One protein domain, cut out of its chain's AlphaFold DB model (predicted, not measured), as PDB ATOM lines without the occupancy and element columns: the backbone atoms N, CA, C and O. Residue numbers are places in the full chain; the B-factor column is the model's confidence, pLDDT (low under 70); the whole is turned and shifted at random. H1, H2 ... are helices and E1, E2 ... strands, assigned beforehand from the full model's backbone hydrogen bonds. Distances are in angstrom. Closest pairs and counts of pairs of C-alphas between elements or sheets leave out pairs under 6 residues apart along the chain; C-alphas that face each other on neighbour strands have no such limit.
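This is residues 11 to 168 of the 196 residues of an uncharacterized protein of Polyporus arcularius HHB13444 (UniProt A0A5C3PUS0). The domain is a closed barrel of six strands, E1 to E6, with the short helices H2 and H3 outside it. Strand E4 bends strongly on its way round the barrel; at its first residues the short strand E7 pairs onto it, and H1 lies near that same end. The printed part has 158 residues, with seven named strands and three named helices in the order E1 E2 E3 H1 E4 E5 E6 H2 H3 E7; the class is mixed, helices and strands. Round the ring run E1, E2, E6, E5, E4, E3 and back to E1, with parallel and antiparallel pairs. The whole is compact, with a radius of gyration of the C-alphas of 15.4 A and spans of 48 by 36 by 32 A.

E1, residues 11 to 22, bends by 88 degrees at residue 17 and forms an antiparallel hairpin with E2, residues 31 to 37; N 20 and O 33 are 2.8 A apart. E3, residues 51 to 59, is parallel to E1 on its other side, with N 55 and O 12 at 2.7 A. H1, residues 61 to 64, is on the barrel. E4, residues 73 to 91, bends by 113 degrees at residue 84 and is antiparallel to E3, with N 52 and O 83 at 2.7 A. E5, residues 96 to 103, forms a hairpin with E4, with N 86 and O 100 at 2.8 A. E6, residues 112 to 118, forms a hairpin with E5, with N 99 and O 115 at 2.8 A; E4, E5 and E6 are a meander, each strand the antiparallel neighbour of the one before. E6 is also parallel to E2, with N 116 and O 36 at 2.8 A. H2, residues 135 to 145, is on the barrel, outside it, at a height over the sheet of 4.7 A; the closest C-alphas of H2 and E4 are those of Leu 137 and Arg 89, 6.9 A apart. H3, residues 152 to 155, is close to H2 but not clearly touching it, with the C-alphas of Glu 144 and Ser 152 closest at 5.9 A. E7, residues 165 to 167, is parallel to E4, with N 167 and O 74 at 2.8 A. In H2 every O i to N i+4 pair is within hydrogen-bond range; H1 and H3 are too short for such a pair.

E1 begins at C-alpha 11 (130.788, 237.614, 113.595) and is 24.3 A long. E3 measures 25.8 A, E4 28.5 A and H2 15.7 A. E7 ends at C-alpha 167 (128.084, 226.662, 120.542).

The C-alphas of Val 28 and Cys 68 are the farthest apart, 49.3 A. The printed part has no cut. The links E2 to E3 and E6 to H2 are long, and residues 145 to 150 stand free. The mean pLDDT of the printed part is 84.0; 25 residues are under 70, namely residue 65, residues 67 to 68, 128 to 133 and 141 to 156.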
ATOM      1  N   ARG A  11     130.915 238.082 112.220       94.94
ATOM      2  CA  ARG A  11     130.788 237.614 113.595       94.94
ATOM      3  C   ARG A  11     132.161 237.471 114.250       94.94
ATOM      4  O   ARG A  11     133.041 236.814 113.697       94.94
ATOM      5  N   LEU A  12     132.318 238.084 115.418       96.94
ATOM      6  CA  LEU A  12     133.499 237.986 116.270       96.94
ATOM      7  C   LEU A  12     133.132 237.296 117.572       96.94
ATOM      8  O   LEU A  12     132.072 237.567 118.123       96.94
ATOM      9  N   TYR A  13     134.017 236.442 118.070       96.69
ATOM     10  CA  TYR A  13     133.809 235.692 119.302       96.69
ATOM     11  C   TYR A  13     134.879 236.078 120.312       96.69
ATOM     12  O   TYR A  13     136.066 235.851 120.072       96.69
ATOM     13  N   ALA A  14     134.467 236.686 121.421       95.81
ATOM     14  CA  ALA A  14     135.406 237.257 122.376       95.81
ATOM     15  C   ALA A  14     134.944 237.063 123.825       95.81
ATOM     16  O   ALA A  14     133.751 237.124 124.114       95.81
ATOM     17  N   ARG A  15     135.877 236.844 124.751       92.88
ATOM     18  CA  ARG A  15     135.595 236.768 126.191       92.88
ATOM     19  C   ARG A  15     135.618 238.170 126.781       92.88
ATOM     20  O   ARG A  15     136.504 238.959 126.454       92.88
ATOM     21  N   TRP A  16     134.632 238.498 127.610       90.81
ATOM     22  CA  TRP A  16     134.617 239.780 128.313       90.81
ATOM     23  C   TRP A  16     135.742 239.814 129.345       90.81
ATOM     24  O   TRP A  16     135.920 238.865 130.105       90.81
ATOM     25  N   MET A  17     136.486 240.915 129.372       85.69
ATOM     26  CA  MET A  17     137.597 241.109 130.300       85.69
ATOM     27  C   MET A  17     137.205 242.064 131.416       85.69
ATOM     28  O   MET A  17     137.305 241.728 132.596       85.69
ATOM     29  N   ARG A  18     136.780 243.275 131.042       84.62
ATOM     30  CA  ARG A  18     136.436 244.334 131.991       84.62
ATOM     31  C   ARG A  18     135.611 245.443 131.353       84.62
ATOM     32  O   ARG A  18     135.437 245.526 130.137       84.62
ATOM     33  N   GLN A  19     135.132 246.335 132.210       85.50
ATOM     34  CA  GLN A  19     134.631 247.644 131.822       85.50
ATOM     35  C   GLN A  19     135.744 248.680 132.008       85.50
ATOM     36  O   GLN A  19     136.377 248.731 133.061       85.50
ATOM     37  N   ALA A  20     135.933 249.534 131.011       82.81
ATOM     38  CA  ALA A  20     136.872 250.641 131.025       82.81
ATOM     39  C   ALA A  20     136.151 251.971 130.795       82.81
ATOM     40  O   ALA A  20     135.007 252.035 130.333       82.81
ATOM     41  N   THR A  21     136.834 253.055 131.143       84.19
ATOM     42  CA  THR A  21     136.349 254.415 130.929       84.19
ATOM     43  C   THR A  21     137.304 255.131 129.986       84.19
ATOM     44  O   THR A  21     138.489 255.262 130.292       84.19
ATOM     45  N   LEU A  22     136.797 255.579 128.837       83.69
ATOM     46  CA  LEU A  22     137.609 256.170 127.775       83.69
ATOM     47  C   LEU A  22     137.366 257.665 127.656       83.69
ATOM     48  O   LEU A  22     136.228 258.115 127.510       83.69
ATOM     49  N   SER A  23     138.451 258.428 127.637       83.50
ATOM     50  CA  SER A  23     138.425 259.841 127.272       83.50
ATOM     51  C   SER A  23     138.629 259.958 125.765       83.50
ATOM     52  O   SER A  23     139.746 259.821 125.273       83.50
ATOM     53  N   LEU A  24     137.541 260.174 125.025       82.44
ATOM     54  CA  LEU A  24     137.611 260.408 123.584       82.44
ATOM     55  C   LEU A  24     137.883 261.892 123.296       82.44
ATOM     56  O   LEU A  24     137.268 262.735 123.948       82.44
ATOM     57  N   PRO A  25     138.672 262.237 122.261       78.25
ATOM     58  CA  PRO A  25     138.872 263.632 121.851       78.25
ATOM     59  C   PRO A  25     137.564 264.358 121.502       78.25
ATOM     60  O   PRO A  25     137.467 265.575 121.614       78.25
ATOM     61  N   THR A  26     136.546 263.607 121.076       81.12
ATOM     62  CA  THR A  26     135.238 264.127 120.660       81.12
ATOM     63  C   THR A  26     134.223 264.230 121.799       81.12
ATOM     64  O   THR A  26     133.092 264.652 121.563       81.12
ATOM     65  N   SER A  27     134.584 263.839 123.027       83.25
ATOM     66  CA  SER A  27     133.661 263.786 124.161       83.25
ATOM     67  C   SER A  27     134.187 264.588 125.344       83.25
ATOM     68  O   SER A  27     135.308 264.388 125.795       83.25
ATOM     69  N   VAL A  28     133.338 265.458 125.896       85.31
ATOM     70  CA  VAL A  28     133.645 266.230 127.115       85.31
ATOM     71  C   VAL A  28     133.670 265.328 128.352       85.31
ATOM     72  O   VAL A  28     134.411 265.578 129.299       85.31
ATOM     73  N   HIS A  29     132.864 264.265 128.342       86.69
ATOM     74  CA  HIS A  29     132.794 263.296 129.428       86.69
ATOM     75  C   HIS A  29     133.413 261.965 129.012       86.69
ATOM     76  O   HIS A  29     133.228 261.544 127.862       86.69
ATOM     77  N   PRO A  30     134.094 261.269 129.936       85.44
ATOM     78  CA  PRO A  30     134.531 259.915 129.676       85.44
ATOM     79  C   PRO A  30     133.338 259.011 129.349       85.44
ATOM     80  O   PRO A  30     132.258 259.146 129.929       85.44
ATOM     81  N   ILE A  31     133.528 258.101 128.403       87.00
ATOM     82  CA  ILE A  31     132.506 257.145 127.984       87.00
ATOM     83  C   ILE A  31     132.798 255.763 128.561       87.00
ATOM     84  O   ILE A  31     133.951 255.408 128.798       87.00
ATOM     85  N   VAL A  32     131.751 254.961 128.734       85.38
ATOM     86  CA  VAL A  32     131.898 253.549 129.092       85.38
ATOM     87  C   VAL A  32     132.279 252.752 127.848       85.38
ATOM     88  O   VAL A  32     131.600 252.836 126.817       85.38
ATOM     89  N   ALA A  33     133.342 251.966 127.971       88.69
ATOM     90  CA  ALA A  33     133.741 250.969 126.996       88.69
ATOM     91  C   ALA A  33     133.888 249.604 127.658       88.69
ATOM     92  O   ALA A  33     134.152 249.503 128.855       88.69
ATOM     93  N   HIS A  34     133.698 248.548 126.880       91.19
ATOM     94  CA  HIS A  34     134.003 247.194 127.326       91.19
ATOM     95  C   HIS A  34     135.264 246.708 126.630       91.19
ATOM     96  O   HIS A  34     135.476 246.998 125.452       91.19
ATOM     97  N   GLU A  35     136.064 245.947 127.355       91.12
ATOM     98  CA  GLU A  35     137.241 245.282 126.822       91.12
ATOM     99  C   GLU A  35     136.980 243.787 126.732       91.12
ATOM    100  O   GLU A  35     136.396 243.187 127.640       91.12
ATOM    101  N   TYR A  36     137.408 243.203 125.622       93.62
ATOM    102  CA  TYR A  36     137.300 241.782 125.357       93.62
ATOM    103  C   TYR A  36     138.619 241.249 124.818       93.62
ATOM    104  O   TYR A  36     139.383 241.969 124.176       93.62
ATOM    105  N   GLU A  37     138.835 239.958 125.005       93.75
ATOM    106  CA  GLU A  37     139.886 239.201 124.336       93.75
ATOM    107  C   GLU A  37     139.277 238.257 123.297       93.75
ATOM    108  O   GLU A  37     138.229 237.661 123.535       93.75
ATOM    109  N   MET A  38     139.918 238.108 122.141       95.69
ATOM    110  CA  MET A  38     139.452 237.261 121.042       95.69
ATOM    111  C   MET A  38     140.303 235.983 120.950       95.69
ATOM    112  O   MET A  38     141.296 235.969 120.217       95.69
ATOM    113  N   PRO A  39     139.933 234.900 121.665       94.75
ATOM    114  CA  PRO A  39     140.641 233.623 121.585       94.75
ATOM    115  C   PRO A  39     140.284 232.829 120.320       94.75
ATOM    116  O   PRO A  39     141.001 231.909 119.942       94.75
ATOM    117  N   ILE A  40     139.182 233.165 119.645       95.94
ATOM    118  CA  ILE A  40     138.724 232.471 118.439       95.94
ATOM    119  C   ILE A  40     139.094 233.302 117.218       95.94
ATOM    120  O   ILE A  40     138.774 234.488 117.144       95.94
ATOM    121  N   LYS A  41     139.740 232.677 116.230       95.44
ATOM    122  CA  LYS A  41     140.109 233.376 114.994       95.44
ATOM    123  C   LYS A  41     138.865 233.923 114.276       95.44
ATOM    124  O   LYS A  41     137.858 233.214 114.177       95.44
ATOM    125  N   PRO A  42     138.920 235.142 113.718       95.69
ATOM    126  CA  PRO A  42     137.835 235.632 112.883       95.69
ATOM    127  C   PRO A  42     137.794 234.838 111.566       95.69
ATOM    128  O   PRO A  42     138.813 234.321 111.102       95.69
ATOM    129  N   SER A  43     136.625 234.749 110.921       94.50
ATOM    130  CA  SER A  43     136.509 234.032 109.638       94.50
ATOM    131  C   SER A  43     137.197 234.755 108.474       94.50
ATOM    132  O   SER A  43     137.407 234.165 107.419       94.50
ATOM    133  N   GLN A  44     137.523 236.037 108.655       95.00
ATOM    134  CA  GLN A  44     138.366 236.822 107.763       95.00
ATOM    135  C   GLN A  44     139.150 237.865 108.578       95.00
ATOM    136  O   GLN A  44     138.642 238.321 109.607       95.00
ATOM    137  N   PRO A  45     140.332 238.298 108.112       95.31
ATOM    138  CA  PRO A  45     141.137 239.278 108.832       95.31
ATOM    139  C   PRO A  45     140.418 240.617 108.993       95.31
ATOM    140  O   PRO A  45     139.783 241.127 108.060       95.31
ATOM    141  N   LEU A  46     140.539 241.202 110.183       94.56
ATOM    142  CA  LEU A  46     139.912 242.472 110.518       94.56
ATOM    143  C   LEU A  46     140.646 243.656 109.888       94.56
ATOM    144  O   LEU A  46     141.865 243.654 109.713       94.56
ATOM    145  N   ARG A  47     139.878 244.698 109.560       92.62
ATOM    146  CA  ARG A  47     140.369 245.984 109.051       92.62
ATOM    147  C   ARG A  47     139.418 247.106 109.455       92.62
ATOM    148  O   ARG A  47     138.232 246.850 109.656       92.62
ATOM    149  N   VAL A  48     139.927 248.336 109.518       91.81
ATOM    150  CA  VAL A  48     139.091 249.533 109.716       91.81
ATOM    151  C   VAL A  48     138.002 249.585 108.644       91.81
ATOM    152  O   VAL A  48     138.241 249.240 107.483       91.81
ATOM    153  N   GLY A  49     136.801 249.986 109.042       91.44
ATOM    154  CA  GLY A  49     135.627 250.041 108.179       91.44
ATOM    155  C   GLY A  49     134.843 248.739 108.077       91.44
ATOM    156  O   GLY A  49     133.765 248.706 107.482       91.44
ATOM    157  N   LEU A  50     135.360 247.639 108.633       92.81
ATOM    158  CA  LEU A  50     134.636 246.380 108.615       92.81
ATOM    159  C   LEU A  50     133.499 246.405 109.637       92.81
ATOM    160  O   LEU A  50     133.717 246.694 110.814       92.81
ATOM    161  N   ARG A  51     132.292 246.056 109.188       95.44
ATOM    162  CA  ARG A  51     131.128 245.914 110.058       95.44
ATOM    163  C   ARG A  51     131.152 244.552 110.748       95.44
ATOM    164  O   ARG A  51     131.291 243.526 110.082       95.44
ATOM    165  N   VAL A  52     131.027 244.548 112.066       96.06
ATOM    166  CA  VAL A  52     131.191 243.387 112.939       96.06
ATOM    167  C   VAL A  52     130.040 243.280 113.935       96.06
ATOM    168  O   VAL A  52     129.446 244.282 114.332       96.06
ATOM    169  N   GLN A  53     129.730 242.054 114.344       95.62
ATOM    170  CA  GLN A  53     128.855 241.741 115.468       95.62
ATOM    171  C   GLN A  53     129.691 240.974 116.483       95.62
ATOM    172  O   GLN A  53     130.225 239.907 116.163       95.62
ATOM    173  N   LEU A  54     129.813 241.519 117.687       95.75
ATOM    174  CA  LEU A  54     130.531 240.849 118.756       95.75
ATOM    175  C   LEU A  54     129.587 239.895 119.472       95.75
ATOM    176  O   LEU A  54     128.522 240.293 119.932       95.75
ATOM    177  N   MET A  55     130.025 238.657 119.595       94.88
ATOM    178  CA  MET A  55     129.378 237.607 120.349       94.88
ATOM    179  C   MET A  55     130.282 237.263 121.521       94.88
ATOM    180  O   MET A  55     131.464 236.954 121.349       94.88
ATOM    181  N   ALA A  56     129.739 237.369 122.722       93.25
ATOM    182  CA  ALA A  56     130.513 237.162 123.923       93.25
ATOM    183  C   ALA A  56     130.549 235.672 124.287       93.25
ATOM    184  O   ALA A  56     129.546 234.963 124.167       93.25
ATOM    185  N   LEU A  57     131.728 235.207 124.686       93.19
ATOM    186  CA  LEU A  57     132.013 233.817 125.020       93.19
ATOM    187  C   LEU A  57     131.897 233.590 126.526       93.19
ATOM    188  O   LEU A  57     132.488 234.329 127.309       93.19
ATOM    189  N   SER A  58     131.200 232.522 126.902       89.00
ATOM    190  CA  SER A  58     131.076 232.036 128.275       89.00
ATOM    191  C   SER A  58     131.512 230.567 128.325       89.00
ATOM    192  O   SER A  58     130.949 229.749 127.593       89.00
ATOM    193  N   PRO A  59     132.524 230.192 129.127       88.56
ATOM    194  CA  PRO A  59     132.933 228.800 129.284       88.56
ATOM    195  C   PRO A  59     131.759 227.878 129.651       88.56
ATOM    196  O   PRO A  59     131.066 228.098 130.645       88.56
ATOM    197  N   MET A  60     131.573 226.786 128.906       85.06
ATOM    198  CA  MET A  60     130.448 225.858 129.110       85.06
ATOM    199  C   MET A  60     130.472 225.178 130.492       85.06
ATOM    200  O   MET A  60     129.432 224.776 131.030       85.06
ATOM    201  N   VAL A  61     131.650 225.095 131.121       81.62
ATOM    202  CA  VAL A  61     131.812 224.615 132.503       81.62
ATOM    203  C   VAL A  61     130.996 225.441 133.509       81.62
ATOM    204  O   VAL A  61     130.512 224.886 134.494       81.62
ATOM    205  N   TYR A  62     130.750 226.729 133.239       78.38
ATOM    206  CA  TYR A  62     129.935 227.587 134.110       78.38
ATOM    207  C   TYR A  62     128.457 227.197 134.124       78.38
ATOM    208  O   TYR A  62     127.762 227.478 135.098       78.38
ATOM    209  N   ARG A  63     127.970 226.518 133.081       74.75
ATOM    210  CA  ARG A  63     126.568 226.081 132.992       74.75
ATOM    211  C   ARG A  63     126.367 224.620 133.351       74.75
ATOM    212  O   ARG A  63     125.339 224.262 133.913       74.75
ATOM    213  N   THR A  64     127.329 223.779 132.992       74.50
ATOM    214  CA  THR A  64     127.202 222.323 133.128       74.50
ATOM    215  C   THR A  64     127.726 221.803 134.463       74.50
ATOM    216  O   THR A  64     127.348 220.704 134.854       74.50
ATOM    217  N   LEU A  65     128.571 222.568 135.172       69.44
ATOM    218  CA  LEU A  65     129.281 222.138 136.390       69.44
ATOM    219  C   LEU A  65     130.101 220.842 136.204       69.44
ATOM    220  O   LEU A  65     130.494 220.208 137.182       69.44
ATOM    221  N   LEU A  66     130.377 220.449 134.954       71.38
ATOM    222  CA  LEU A  66     131.163 219.273 134.598       71.38
ATOM    223  C   LEU A  66     132.585 219.715 134.217       71.38
ATOM    224  O   LEU A  66     132.759 220.384 133.199       71.38
ATOM    225  N   PRO A  67     133.620 219.359 134.998       61.41
ATOM    226  CA  PRO A  67     134.985 219.836 134.773       61.41
ATOM    227  C   PRO A  67     135.775 219.019 133.730       61.41
ATOM    228  O   PRO A  67     137.001 219.038 133.743       61.41
ATOM    229  N   CYS A  68     135.117 218.262 132.848       63.75
ATOM    230  CA  CYS A  68     135.751 217.181 132.081       63.75
ATOM    231  C   CYS A  68     135.739 217.369 130.555       63.75
ATOM    232  O   CYS A  68     135.585 216.400 129.813       63.75
ATOM    233  N   PHE A  69     135.954 218.592 130.070       77.00
ATOM    234  CA  PHE A  69     136.199 218.817 128.644       77.00
ATOM    235  C   PHE A  69     137.690 218.680 128.326       77.00
ATOM    236  O   PHE A  69     138.541 219.248 129.006       77.00
ATOM    237  N   THR A  70     138.012 217.921 127.280       83.44
ATOM    238  CA  THR A  70     139.390 217.727 126.794       83.44
ATOM    239  C   THR A  70     139.928 218.936 126.024       83.44
ATOM    240  O   THR A  70     141.117 218.993 125.724       83.44
ATOM    241  N   HIS A  71     139.059 219.887 125.688       87.94
ATOM    242  CA  HIS A  71     139.372 221.151 125.027       87.94
ATOM    243  C   HIS A  71     138.390 222.241 125.500       87.94
ATOM    244  O   HIS A  71     137.352 221.910 126.082       87.94
ATOM    245  N   PRO A  72     138.688 223.534 125.275       90.38
ATOM    246  CA  PRO A  72     137.757 224.611 125.591       90.38
ATOM    247  C   PRO A  72     136.443 224.460 124.814       90.38
ATOM    248  O   PRO A  72     136.447 224.177 123.615       90.38
ATOM    249  N   ILE A  73     135.316 224.654 125.499       92.00
ATOM    250  CA  ILE A  73     133.986 224.721 124.885       92.00
ATOM    251  C   ILE A  73     133.279 225.951 125.437       92.00
ATOM    252  O   ILE A  73     133.233 226.155 126.656       92.00
ATOM    253  N   TYR A  74     132.728 226.762 124.541       91.62
ATOM    254  CA  TYR A  74     132.076 228.016 124.874       91.62
ATOM    255  C   TYR A  74     130.616 228.024 124.448       91.62
ATOM    256  O   TYR A  74     130.287 227.727 123.300       91.62
ATOM    257  N   ASP A  75     129.765 228.473 125.361       91.06
ATOM    258  CA  ASP A  75     128.461 229.013 125.016       91.06
ATOM    259  C   ASP A  75     128.602 230.470 124.574       91.06
ATOM    260  O   ASP A  75     129.482 231.211 125.023       91.06
ATOM    261  N   VAL A  76     127.678 230.897 123.721       90.81
ATOM    262  CA  VAL A  76     127.645 232.255 123.186       90.81
ATOM    263  C   VAL A  76     126.463 233.040 123.754       90.81
ATOM    264  O   VAL A  76     125.358 232.511 123.904       90.81
ATOM    265  N   TYR A  77     126.667 234.327 124.029       88.62
ATOM    266  CA  TYR A  77     125.590 235.292 124.271       88.62
ATOM    267  C   TYR A  77     125.817 236.587 123.479       88.62
ATOM    268  O   TYR A  77     126.942 236.917 123.112       88.62
ATOM    269  N   ASP A  78     124.737 237.318 123.184       90.19
ATOM    270  CA  ASP A  78     124.815 238.573 122.430       90.19
ATOM    271  C   ASP A  78     124.856 239.785 123.385       90.19
ATOM    272  O   ASP A  78     123.825 240.114 123.985       90.19
ATOM    273  N   PRO A  79     126.001 240.483 123.524       89.88
ATOM    274  CA  PRO A  79     126.118 241.706 124.317       89.88
ATOM    275  C   PRO A  79     125.439 242.929 123.670       89.88
ATOM    276  O   PRO A  79     125.576 244.038 124.182       89.88
ATOM    277  N   GLN A  80     124.726 242.757 122.553       90.62
ATOM    278  CA  GLN A  80     124.103 243.801 121.737       90.62
ATOM    279  C   GLN A  80     125.137 244.819 121.241       90.62
ATOM    280  O   GLN A  80     124.936 246.033 121.350       90.62
ATOM    281  N   ILE A  81     126.262 244.309 120.733       92.38
ATOM    282  CA  ILE A  81     127.341 245.096 120.131       92.38
ATOM    283  C   ILE A  81     127.415 244.749 118.649       92.38
ATOM    284  O   ILE A  81     127.814 243.652 118.257       92.38
ATOM    285  N   GLU A  82     127.050 245.713 117.819       94.81
ATOM    286  CA  GLU A  82     127.143 245.606 116.368       94.81
ATOM    287  C   GLU A  82     127.544 246.966 115.824       94.81
ATOM    288  O   GLU A  82     126.957 247.975 116.213       94.81
ATOM    289  N   GLY A  83     128.541 247.004 114.950       94.62
ATOM    290  CA  GLY A  83     128.993 248.255 114.365       94.62
ATOM    291  C   GLY A  83     130.297 248.121 113.605       94.62
ATOM    292  O   GLY A  83     130.603 247.057 113.081       94.62
ATOM    293  N   GLU A  84     131.052 249.201 113.503       94.88
ATOM    294  CA  GLU A  84     132.206 249.309 112.610       94.88
ATOM    295  C   GLU A  84     133.519 249.278 113.396       94.88
ATOM    296  O   GLU A  84     133.624 249.884 114.467       94.88
ATOM    297  N   VAL A  85     134.537 248.603 112.855       94.38
ATOM    298  CA  VAL A  85     135.919 248.744 113.332       94.38
ATOM    299  C   VAL A  85     136.397 250.159 112.991       94.38
ATOM    300  O   VAL A  85     136.696 250.460 111.838       94.38
ATOM    301  N   ASP A  86     136.455 251.024 113.997       91.81
ATOM    302  CA  ASP A  86     136.792 252.448 113.890       91.81
ATOM    303  C   ASP A  86     138.313 252.681 113.943       91.81
ATOM    304  O   ASP A  86     138.834 253.608 113.322       91.81
ATOM    305  N   GLY A  87     139.048 251.795 114.628       90.88
ATOM    306  CA  GLY A  87     140.495 251.915 114.799       90.88
ATOM    307  C   GLY A  87     141.199 250.582 115.022       90.88
ATOM    308  O   GLY A  87     140.607 249.619 115.512       90.88
ATOM    309  N   VAL A  88     142.481 250.546 114.656       91.50
ATOM    310  CA  VAL A  88     143.372 249.395 114.851       91.50
ATOM    311  C   VAL A  88     144.696 249.884 115.423       91.50
ATOM    312  O   VAL A  88     145.306 250.805 114.879       91.50
ATOM    313  N   ARG A  89     145.152 249.248 116.501       89.25
ATOM    314  CA  ARG A  89     146.446 249.497 117.143       89.25
ATOM    315  C   ARG A  89     147.202 248.184 117.234       89.25
ATOM    316  O   ARG A  89     146.712 247.244 117.844       89.25
ATOM    317  N   VAL A  90     148.399 248.136 116.668       87.94
ATOM    318  CA  VAL A  90     149.308 247.001 116.837       87.94
ATOM    319  C   VAL A  90     150.331 247.363 117.906       87.94
ATOM    320  O   VAL A  90     150.912 248.448 117.863       87.94
ATOM    321  N   ASN A  91     150.529 246.461 118.862       86.50
ATOM    322  CA  ASN A  91     151.653 246.475 119.780       86.50
ATOM    323  C   ASN A  91     152.586 245.314 119.410       86.50
ATOM    324  O   ASN A  91     152.319 244.153 119.722       86.50
ATOM    325  N   GLU A  92     153.663 245.642 118.698       83.00
ATOM    326  CA  GLU A  92     154.629 244.662 118.193       83.00
ATOM    327  C   GLU A  92     155.489 244.052 119.309       83.00
ATOM    328  O   GLU A  92     155.936 242.918 119.172       83.00
ATOM    329  N   GLU A  93     155.688 244.748 120.432       83.06
ATOM    330  CA  GLU A  93     156.525 244.251 121.536       83.06
ATOM    331  C   GLU A  93     155.898 243.028 122.210       83.06
ATOM    332  O   GLU A  93     156.586 242.052 122.502       83.06
ATOM    333  N   VAL A  94     154.578 243.058 122.399       83.38
ATOM    334  CA  VAL A  94     153.804 241.968 123.020       83.38
ATOM    335  C   VAL A  94     153.049 241.108 122.001       83.38
ATOM    336  O   VAL A  94     152.348 240.185 122.394       83.38
ATOM    337  N   GLN A  95     153.190 241.387 120.698       89.25
ATOM    338  CA  GLN A  95     152.512 240.674 119.603       89.25
ATOM    339  C   GLN A  95     150.977 240.663 119.729       89.25
ATOM    340  O   GLN A  95     150.320 239.642 119.516       89.25
ATOM    341  N   ILE A  96     150.383 241.820 120.041       90.56
ATOM    342  CA  ILE A  96     148.931 241.973 120.232       90.56
ATOM    343  C   ILE A  96     148.397 243.082 119.338       90.56
ATOM    344  O   ILE A  96     149.041 244.107 119.118       90.56
ATOM    345  N   VAL A  97     147.190 242.880 118.823       91.31
ATOM    346  CA  VAL A  97     146.432 243.879 118.079       91.31
ATOM    347  C   VAL A  97     145.137 244.202 118.817       91.31
ATOM    348  O   VAL A  97     144.421 243.314 119.273       91.31
ATOM    349  N   TYR A  98     144.839 245.492 118.919       92.88
ATOM    350  CA  TYR A  98     143.627 246.025 119.521       92.88
ATOM    351  C   TYR A  98     142.734 246.615 118.434       92.88
ATOM    352  O   TYR A  98     143.177 247.424 117.612       92.88
ATOM    353  N   PHE A  99     141.459 246.245 118.463       94.00
ATOM    354  CA  PHE A  99     140.424 246.750 117.569       94.00
ATOM    355  C   PHE A  99     139.439 247.600 118.358       94.00
ATOM    356  O   PHE A  99     138.772 247.099 119.261       94.00
ATOM    357  N   ALA A 100     139.315 248.873 117.996       93.81
ATOM    358  CA  ALA A 100     138.248 249.729 118.489       93.81
ATOM    359  C   ALA A 100     137.006 249.536 117.615       93.81
ATOM    360  O   ALA A 100     137.033 249.825 116.421       93.81
ATOM    361  N   ILE A 101     135.915 249.068 118.209       94.75
ATOM    362  CA  ILE A 101     134.624 248.872 117.554       94.75
ATOM    363  C   ILE A 101     133.669 249.940 118.074       94.75
ATOM    364  O   ILE A 101     133.380 249.999 119.273       94.75
ATOM    365  N   ARG A 102     133.157 250.775 117.172       94.06
ATOM    366  CA  ARG A 102     132.103 251.741 117.485       94.06
ATOM    367  C   ARG A 102     130.760 251.025 117.430       94.06
ATOM    368  O   ARG A 102     130.371 250.533 116.376       94.06
ATOM    369  N   ASN A 103     130.049 250.985 118.550       94.38
ATOM    370  CA  ASN A 103     128.749 250.332 118.628       94.38
ATOM    371  C   ASN A 103     127.653 251.203 117.990       94.38
ATOM    372  O   ASN A 103     127.460 252.356 118.375       94.38
ATOM    373  N   GLU A 104     126.913 250.638 117.042       93.94
ATOM    374  CA  GLU A 104     125.797 251.280 116.334       93.94
ATOM    375  C   GLU A 104     124.437 250.976 116.990       93.94
ATOM    376  O   GLU A 104     123.420 251.586 116.644       93.94
ATOM    377  N   ARG A 105     124.381 250.053 117.962       89.19
ATOM    378  CA  ARG A 105     123.140 249.701 118.670       89.19
ATOM    379  C   ARG A 105     122.751 250.778 119.684       89.19
ATOM    380  O   ARG A 105     123.217 250.778 120.818       89.19
ATOM    381  N   ALA A 106     121.801 251.633 119.308       84.75
ATOM    382  CA  ALA A 106     121.333 252.759 120.127       84.75
ATOM    383  C   ALA A 106     120.756 252.384 121.510       84.75
ATOM    384  O   ALA A 106     120.748 253.211 122.417       84.75
ATOM    385  N   GLN A 107     120.253 251.157 121.678       83.44
ATOM    386  CA  GLN A 107     119.692 250.681 122.950       83.44
ATOM    387  C   GLN A 107     120.773 250.320 123.980       83.44
ATOM    388  O   GLN A 107     120.478 250.212 125.169       83.44
ATOM    389  N   ASN A 108     122.017 250.128 123.539       84.06
ATOM    390  CA  ASN A 108     123.129 249.772 124.402       84.06
ATOM    391  C   ASN A 108     123.891 251.038 124.824       84.06
ATOM    392  O   ASN A 108     124.245 251.875 123.996       84.06
ATOM    393  N   ARG A 109     124.159 251.185 126.126       85.69
ATOM    394  CA  ARG A 109     124.902 252.340 126.664       85.69
ATOM    395  C   ARG A 109     126.400 252.278 126.352       85.69
ATOM    396  O   ARG A 109     127.072 253.308 126.416       85.69
ATOM    397  N   VAL A 110     126.918 251.097 126.019       89.25
ATOM    398  CA  VAL A 110     128.311 250.890 125.616       89.25
ATOM    399  C   VAL A 110     128.508 251.467 124.218       89.25
ATOM    400  O   VAL A 110     127.978 250.936 123.242       89.25
ATOM    401  N   ARG A 111     129.268 252.561 124.118       89.88
ATOM    402  CA  ARG A 111     129.516 253.253 122.838       89.88
ATOM    403  C   ARG A 111     130.668 252.650 122.050       89.88
ATOM    404  O   ARG A 111     130.635 252.650 120.824       89.88
ATOM    405  N   TYR A 112     131.678 252.168 122.761       92.62
ATOM    406  CA  TYR A 112     132.865 251.572 122.174       92.62
ATOM    407  C   TYR A 112     133.177 250.249 122.847       92.62
ATOM    408  O   TYR A 112     132.960 250.067 124.045       92.62
ATOM    409  N   VAL A 113     133.719 249.339 122.057       93.94
ATOM    410  CA  VAL A 113     134.297 248.097 122.539       93.94
ATOM    411  C   VAL A 113     135.720 248.003 122.031       93.94
ATOM    412  O   VAL A 113     135.983 248.337 120.878       93.94
ATOM    413  N   VAL A 114     136.632 247.559 122.886       94.25
ATOM    414  CA  VAL A 114     138.002 247.252 122.492       94.25
ATOM    415  C   VAL A 114     138.211 245.755 122.560       94.25
ATOM    416  O   VAL A 114     137.941 245.127 123.579       94.25
ATOM    417  N   VAL A 115     138.646 245.180 121.445       95.19
ATOM    418  CA  VAL A 115     138.917 243.749 121.326       95.19
ATOM    419  C   VAL A 115     140.413 243.561 121.143       95.19
ATOM    420  O   VAL A 115     140.965 244.018 120.144       95.19
ATOM    421  N   ALA A 116     141.057 242.897 122.096       94.25
ATOM    422  CA  ALA A 116     142.446 242.477 122.006       94.25
ATOM    423  C   ALA A 116     142.536 241.087 121.362       94.25
ATOM    424  O   ALA A 116     141.728 240.203 121.650       94.25
ATOM    425  N   ALA A 117     143.516 240.882 120.489       93.75
ATOM    426  CA  ALA A 117     143.761 239.603 119.835       93.75
ATOM    427  C   ALA A 117     145.256 239.400 119.559       93.75
ATOM    428  O   ALA A 117     145.988 240.386 119.449       93.75
ATOM    429  N   PRO A 118     145.714 238.152 119.358       94.12
ATOM    430  CA  PRO A 118     147.069 237.893 118.882       94.12
ATOM    431  C   PRO A 118     147.325 238.595 117.541       94.12
ATOM    432  O   PRO A 118     146.491 238.541 116.629       94.12
ATOM    433  N   TYR A 119     148.472 239.256 117.400       92.50
ATOM    434  CA  TYR A 119     148.866 239.905 116.151       92.50
ATOM    435  C   TYR A 119     149.383 238.863 115.154       92.50
ATOM    436  O   TYR A 119     150.515 238.398 115.244       92.50
ATOM    437  N   ILE A 120     148.533 238.484 114.198       93.12
ATOM    438  CA  ILE A 120     148.862 237.523 113.143       93.12
ATOM    439  C   ILE A 120     148.402 238.124 111.806       93.12
ATOM    440  O   ILE A 120     147.208 238.051 111.476       93.12
ATOM    441  N   PRO A 121     149.313 238.754 111.041       92.19
ATOM    442  CA  PRO A 121     149.003 239.322 109.732       92.19
ATOM    443  C   PRO A 121     148.373 238.293 108.793       92.19
ATOM    444  O   PRO A 121     148.787 237.137 108.748       92.19
ATOM    445  N   GLY A 122     147.331 238.701 108.071       92.31
ATOM    446  CA  GLY A 122     146.587 237.826 107.163       92.31
ATOM    447  C   GLY A 122     145.635 236.844 107.857       92.31
ATOM    448  O   GLY A 122     144.869 236.177 107.165       92.31
ATOM    449  N   LEU A 123     145.622 236.785 109.198       93.69
ATOM    450  CA  LEU A 123     144.702 235.946 109.974       93.69
ATOM    451  C   LEU A 123     143.795 236.771 110.892       93.69
ATOM    452  O   LEU A 123     142.576 236.728 110.743       93.69
ATOM    453  N   THR A 124     144.367 237.538 111.825       92.81
ATOM    454  CA  THR A 124     143.593 238.387 112.748       92.81
ATOM    455  C   THR A 124     143.423 239.801 112.209       92.81
ATOM    456  O   THR A 124     142.348 240.382 112.339       92.81
ATOM    457  N   VAL A 125     144.439 240.329 111.526       92.12
ATOM    458  CA  VAL A 125     144.453 241.666 110.922       92.12
ATOM    459  C   VAL A 125     144.870 241.587 109.455       92.12
ATOM    460  O   VAL A 125     145.727 240.786 109.086       92.12
ATOM    461  N   ALA A 126     144.240 242.383 108.592       90.00
ATOM    462  CA  ALA A 126     144.589 242.434 107.173       90.00
ATOM    463  C   ALA A 126     146.022 242.967 106.955       90.00
ATOM    464  O   ALA A 126     146.471 243.852 107.678       90.00
ATOM    465  N   GLU A 127     146.717 242.459 105.928       77.25
ATOM    466  CA  GLU A 127     148.144 242.734 105.651       77.25
ATOM    467  C   GLU A 127     148.473 244.213 105.396       77.25
ATOM    468  O   GLU A 127     149.600 244.648 105.622       77.25
ATOM    469  N   SER A 128     147.494 245.013 104.962       62.12
ATOM    470  CA  SER A 128     147.621 246.467 104.891       62.12
ATOM    471  C   SER A 128     146.875 247.103 106.070       62.12
ATOM    472  O   SER A 128     145.652 247.278 105.980       62.12
ATOM    473  N   PRO A 129     147.545 247.474 107.173       54.34
ATOM    474  CA  PRO A 129     146.877 248.219 108.226       54.34
ATOM    475  C   PRO A 129     146.598 249.636 107.706       54.34
ATOM    476  O   PRO A 129     147.534 250.354 107.343       54.34
ATOM    477  N   PRO A 130     145.342 250.106 107.637       52.47
ATOM    478  CA  PRO A 130     145.120 251.524 107.420       52.47
ATOM    479  C   PRO A 130     145.613 252.294 108.653       52.47
ATOM    480  O   PRO A 130     145.267 251.959 109.787       52.47
ATOM    481  N   ARG A 131     146.374 253.376 108.441       54.84
ATOM    482  CA  ARG A 131     146.566 254.410 109.467       54.84
ATOM    483  C   ARG A 131     145.231 255.121 109.710       54.84
ATOM    484  O   ARG A 131     144.940 256.158 109.122       54.84
ATOM    485  N   ARG A 132     144.444 254.558 110.618       56.84
ATOM    486  CA  ARG A 132     143.679 255.302 111.619       56.84
ATOM    487  C   ARG A 132     144.008 254.669 112.964       56.84
ATOM    488  O   ARG A 132     143.260 253.837 113.471       56.84
ATOM    489  N   SER A 133     145.180 255.028 113.496       60.94
ATOM    490  CA  SER A 133     145.360 254.937 114.943       60.94
ATOM    491  C   SER A 133     144.386 255.943 115.531       60.94
ATOM    492  O   SER A 133     144.374 257.105 115.122       60.94
ATOM    493  N   CYS A 134     143.505 255.488 116.405       70.00
ATOM    494  CA  CYS A 134     142.754 256.406 117.229       70.00
ATOM    495  C   CYS A 134     143.684 256.820 118.370       70.00
ATOM    496  O   CYS A 134     144.025 255.963 119.177       70.00
ATOM    497  N   ASP A 135     144.066 258.096 118.471       74.38
ATOM    498  CA  ASP A 135     145.003 258.582 119.506       74.38
ATOM    499  C   ASP A 135     144.594 258.166 120.939       74.38
ATOM    500  O   ASP A 135     145.422 257.979 121.829       74.38
ATOM    501  N   TRP A 136     143.294 257.969 121.181       81.12
ATOM    502  CA  TRP A 136     142.782 257.481 122.464       81.12
ATOM    503  C   TRP A 136     143.058 255.989 122.718       81.12
ATOM    504  O   TRP A 136     143.177 255.580 123.873       81.12
ATOM    505  N   LEU A 137     143.172 255.173 121.668       81.88
ATOM    506  CA  LEU A 137     143.550 253.760 121.751       81.88
ATOM    507  C   LEU A 137     145.043 253.633 122.100       81.88
ATOM    508  O   LEU A 137     145.418 252.798 122.924       81.88
ATOM    509  N   ASP A 138     145.879 254.531 121.567       79.75
ATOM    510  CA  ASP A 138     147.281 254.681 121.984       79.75
ATOM    511  C   ASP A 138     147.381 255.022 123.485       79.75
ATOM    512  O   ASP A 138     148.124 254.382 124.236       79.75
ATOM    513  N   ALA A 139     146.581 255.986 123.953       76.88
ATOM    514  CA  ALA A 139     146.571 256.396 125.358       76.88
ATOM    515  C   ALA A 139     146.097 255.286 126.315       76.88
ATOM    516  O   ALA A 139     146.616 255.177 127.424       76.88
ATOM    517  N   MET A 140     145.135 254.455 125.899       73.75
ATOM    518  CA  MET A 140     144.664 253.313 126.693       73.75
ATOM    519  C   MET A 140     145.776 252.281 126.891       73.75
ATOM    520  O   MET A 140     146.105 251.942 128.025       73.75
ATOM    521  N   THR A 141     146.401 251.843 125.797       69.06
ATOM    522  CA  THR A 141     147.466 250.824 125.836       69.06
ATOM    523  C   THR A 141     148.707 251.298 126.597       69.06
ATOM    524  O   THR A 141     149.358 250.512 127.279       69.06
ATOM    525  N   THR A 142     148.998 252.603 126.576       66.19
ATOM    526  CA  THR A 142     150.096 253.189 127.365       66.19
ATOM    527  C   THR A 142     149.852 253.097 128.881       66.19
ATOM    528  O   THR A 142     150.796 252.999 129.660       66.19
ATOM    529  N   ARG A 143     148.593 253.111 129.345       60.81
ATOM    530  CA  ARG A 143     148.295 252.924 130.781       60.81
ATOM    531  C   ARG A 143     148.513 251.479 131.224       60.81
ATOM    532  O   ARG A 143     148.948 251.266 132.352       60.81
ATOM    533  N   GLU A 144     148.260 250.520 130.333       58.22
ATOM    534  CA  GLU A 144     148.548 249.102 130.575       58.22
ATOM    535  C   GLU A 144     150.059 248.849 130.662       58.22
ATOM    536  O   GLU A 144     150.513 248.183 131.591       58.22
ATOM    537  N   SER A 145     150.855 249.432 129.757       51.06
ATOM    538  CA  SER A 145     152.315 249.241 129.741       51.06
ATOM    539  C   SER A 145     153.037 249.887 130.927       51.06
ATOM    540  O   SER A 145     154.080 249.400 131.356       51.06
ATOM    541  N   LEU A 146     152.470 250.947 131.509       53.25
ATOM    542  CA  LEU A 146     152.988 251.576 132.727       53.25
ATOM    543  C   LEU A 146     152.601 250.828 134.019       53.25
ATOM    544  O   LEU A 146     152.889 251.325 135.108       53.25
ATOM    545  N   GLY A 147     151.939 249.665 133.927       50.12
ATOM    546  CA  GLY A 147     151.581 248.837 135.086       50.12
ATOM    547  C   GLY A 147     150.607 249.511 136.057       50.12
ATOM    548  O   GLY A 147     150.489 249.096 137.209       50.12
ATOM    549  N   LEU A 148     149.920 250.566 135.607       52.47
ATOM    550  CA  LEU A 148     148.923 251.291 136.401       52.47
ATOM    551  C   LEU A 148     147.618 250.498 136.556       52.47
ATOM    552  O   LEU A 148     146.841 250.805 137.456       52.47
ATOM    553  N   ASP A 149     147.424 249.462 135.736       54.19
ATOM    554  CA  ASP A 149     146.414 248.421 135.910       54.19
ATOM    555  C   ASP A 149     147.109 247.060 136.081       54.19
ATOM    556  O   ASP A 149     147.889 246.644 135.225       54.19
ATOM    557  N   SER A 150     146.808 246.333 137.162       46.03
ATOM    558  CA  SER A 150     147.406 245.028 137.524       46.03
ATOM    559  C   SER A 150     147.016 243.852 136.601       46.03
ATOM    560  O   SER A 150     146.939 242.710 137.047       46.03
ATOM    561  N   LEU A 151     146.709 244.118 135.328       49.38
ATOM    562  CA  LEU A 151     146.174 243.158 134.353       49.38
ATOM    563  C   LEU A 151     147.093 242.926 133.141       49.38
ATOM    564  O   LEU A 151     146.764 242.089 132.300       49.38
ATOM    565  N   SER A 152     148.244 243.606 133.061       49.91
ATOM    566  CA  SER A 152     149.231 243.432 131.978       49.91
ATOM    567  C   SER A 152     149.735 241.985 131.835       49.91
ATOM    568  O   SER A 152     150.039 241.547 130.722       49.91
ATOM    569  N   ASP A 153     149.734 241.209 132.925       50.25
ATOM    570  CA  ASP A 153     150.106 239.786 132.913       50.25
ATOM    571  C   ASP A 153     149.136 238.921 132.091       50.25
ATOM    572  O   ASP A 153     149.567 237.977 131.435       50.25
ATOM    573  N   ARG A 154     147.832 239.242 132.056       55.50
ATOM    574  CA  ARG A 154     146.844 238.438 131.303       55.50
ATOM    575  C   ARG A 154     146.896 238.678 129.801       55.50
ATOM    576  O   ARG A 154     146.622 237.777 129.018       55.50
ATOM    577  N   VAL A 155     147.229 239.901 129.406       59.16
ATOM    578  CA  VAL A 155     147.257 240.313 128.000       59.16
ATOM    579  C   VAL A 155     148.458 239.675 127.288       59.16
ATOM    580  O   VAL A 155     148.331 239.229 126.154       59.16
ATOM    581  N   SER A 156     149.580 239.494 127.990       56.34
ATOM    582  CA  SER A 156     150.816 238.895 127.456       56.34
ATOM    583  C   SER A 156     150.707 237.406 127.068       56.34
ATOM    584  O   SER A 156     151.586 236.889 126.381       56.34
ATOM    585  N   GLU A 157     149.633 236.709 127.459       71.00
ATOM    586  CA  GLU A 157     149.401 235.292 127.127       71.00
ATOM    587  C   GLU A 157     148.316 235.065 126.064       71.00
ATOM    588  O   GLU A 157     147.932 233.916 125.819       71.00
ATOM    589  N   LEU A 158     147.823 236.122 125.407       83.12
ATOM    590  CA  LEU A 158     146.789 235.987 124.381       83.12
ATOM    591  C   LEU A 158     147.235 235.020 123.276       83.12
ATOM    592  O   LEU A 158     148.190 235.264 122.537       83.12
ATOM    593  N   LYS A 159     146.500 233.915 123.143       91.25
ATOM    594  CA  LYS A 159     146.698 232.887 122.119       91.25
ATOM    595  C   LYS A 159     145.363 232.523 121.496       91.25
ATOM    596  O   LYS A 159     144.321 232.601 122.143       91.25
ATOM    597  N   LEU A 160     145.414 232.112 120.233       93.31
ATOM    598  CA  LEU A 160     144.254 231.522 119.584       93.31
ATOM    599  C   LEU A 160     144.044 230.099 120.109       93.31
ATOM    600  O   LEU A 160     144.981 229.303 120.174       93.31
ATOM    601  N   GLU A 161     142.808 229.776 120.460       94.50
ATOM    602  CA  GLU A 161     142.411 228.452 120.925       94.50
ATOM    603  C   GLU A 161     141.913 227.630 119.731       94.50
ATOM    604  O   GLU A 161     140.724 227.582 119.431       94.50
ATOM    605  N   GLU A 162     142.839 227.001 119.006       91.69
ATOM    606  CA  GLU A 162     142.524 226.296 117.751       91.69
ATOM    607  C   GLU A 162     141.573 225.103 117.926       91.69
ATOM    608  O   GLU A 162     140.829 224.772 117.004       91.69
ATOM    609  N   SER A 163     141.591 224.467 119.100       92.69
ATOM    610  CA  SER A 163     140.718 223.343 119.456       92.69
ATOM    611  C   SER A 163     139.420 223.768 120.144       92.69
ATOM    612  O   SER A 163     138.644 222.902 120.549       92.69
ATOM    613  N   ALA A 164     139.187 225.072 120.319       93.19
ATOM    614  CA  ALA A 164     137.987 225.547 120.985       93.19
ATOM    615  C   ALA A 164     136.735 225.277 120.145       93.19
ATOM    616  O   ALA A 164     136.685 225.558 118.945       93.19
ATOM    617  N   GLU A 165     135.694 224.791 120.811       93.88
ATOM    618  CA  GLU A 165     134.368 224.638 120.227       93.88
ATOM    619  C   GLU A 165     133.463 225.789 120.677       93.88
ATOM    620  O   GLU A 165     133.455 226.173 121.848       93.88
ATOM    621  N   VAL A 166     132.700 226.350 119.740       93.06
ATOM    622  CA  VAL A 166     131.784 227.467 119.997       93.06
ATOM    623  C   VAL A 166     130.363 227.037 119.658       93.06
ATOM    624  O   VAL A 166     130.039 226.780 118.497       93.06
ATOM    625  N   ILE A 167     129.501 227.000 120.672       91.44
ATOM    626  CA  ILE A 167     128.084 226.662 120.542       91.44
ATOM    627  C   ILE A 167     127.298 227.955 120.302       91.44
ATOM    628  O   ILE A 167     126.865 228.648 121.226       91.44
ATOM    629  N   ASP A 168     127.129 228.295 119.025       90.44
ATOM    630  CA  ASP A 168     126.421 229.497 118.585       90.44
ATOM    631  C   ASP A 168     125.028 229.169 118.021       90.44
ATOM    632  O   ASP A 168     124.877 228.683 116.899       90.44
TER     633      ASP A 168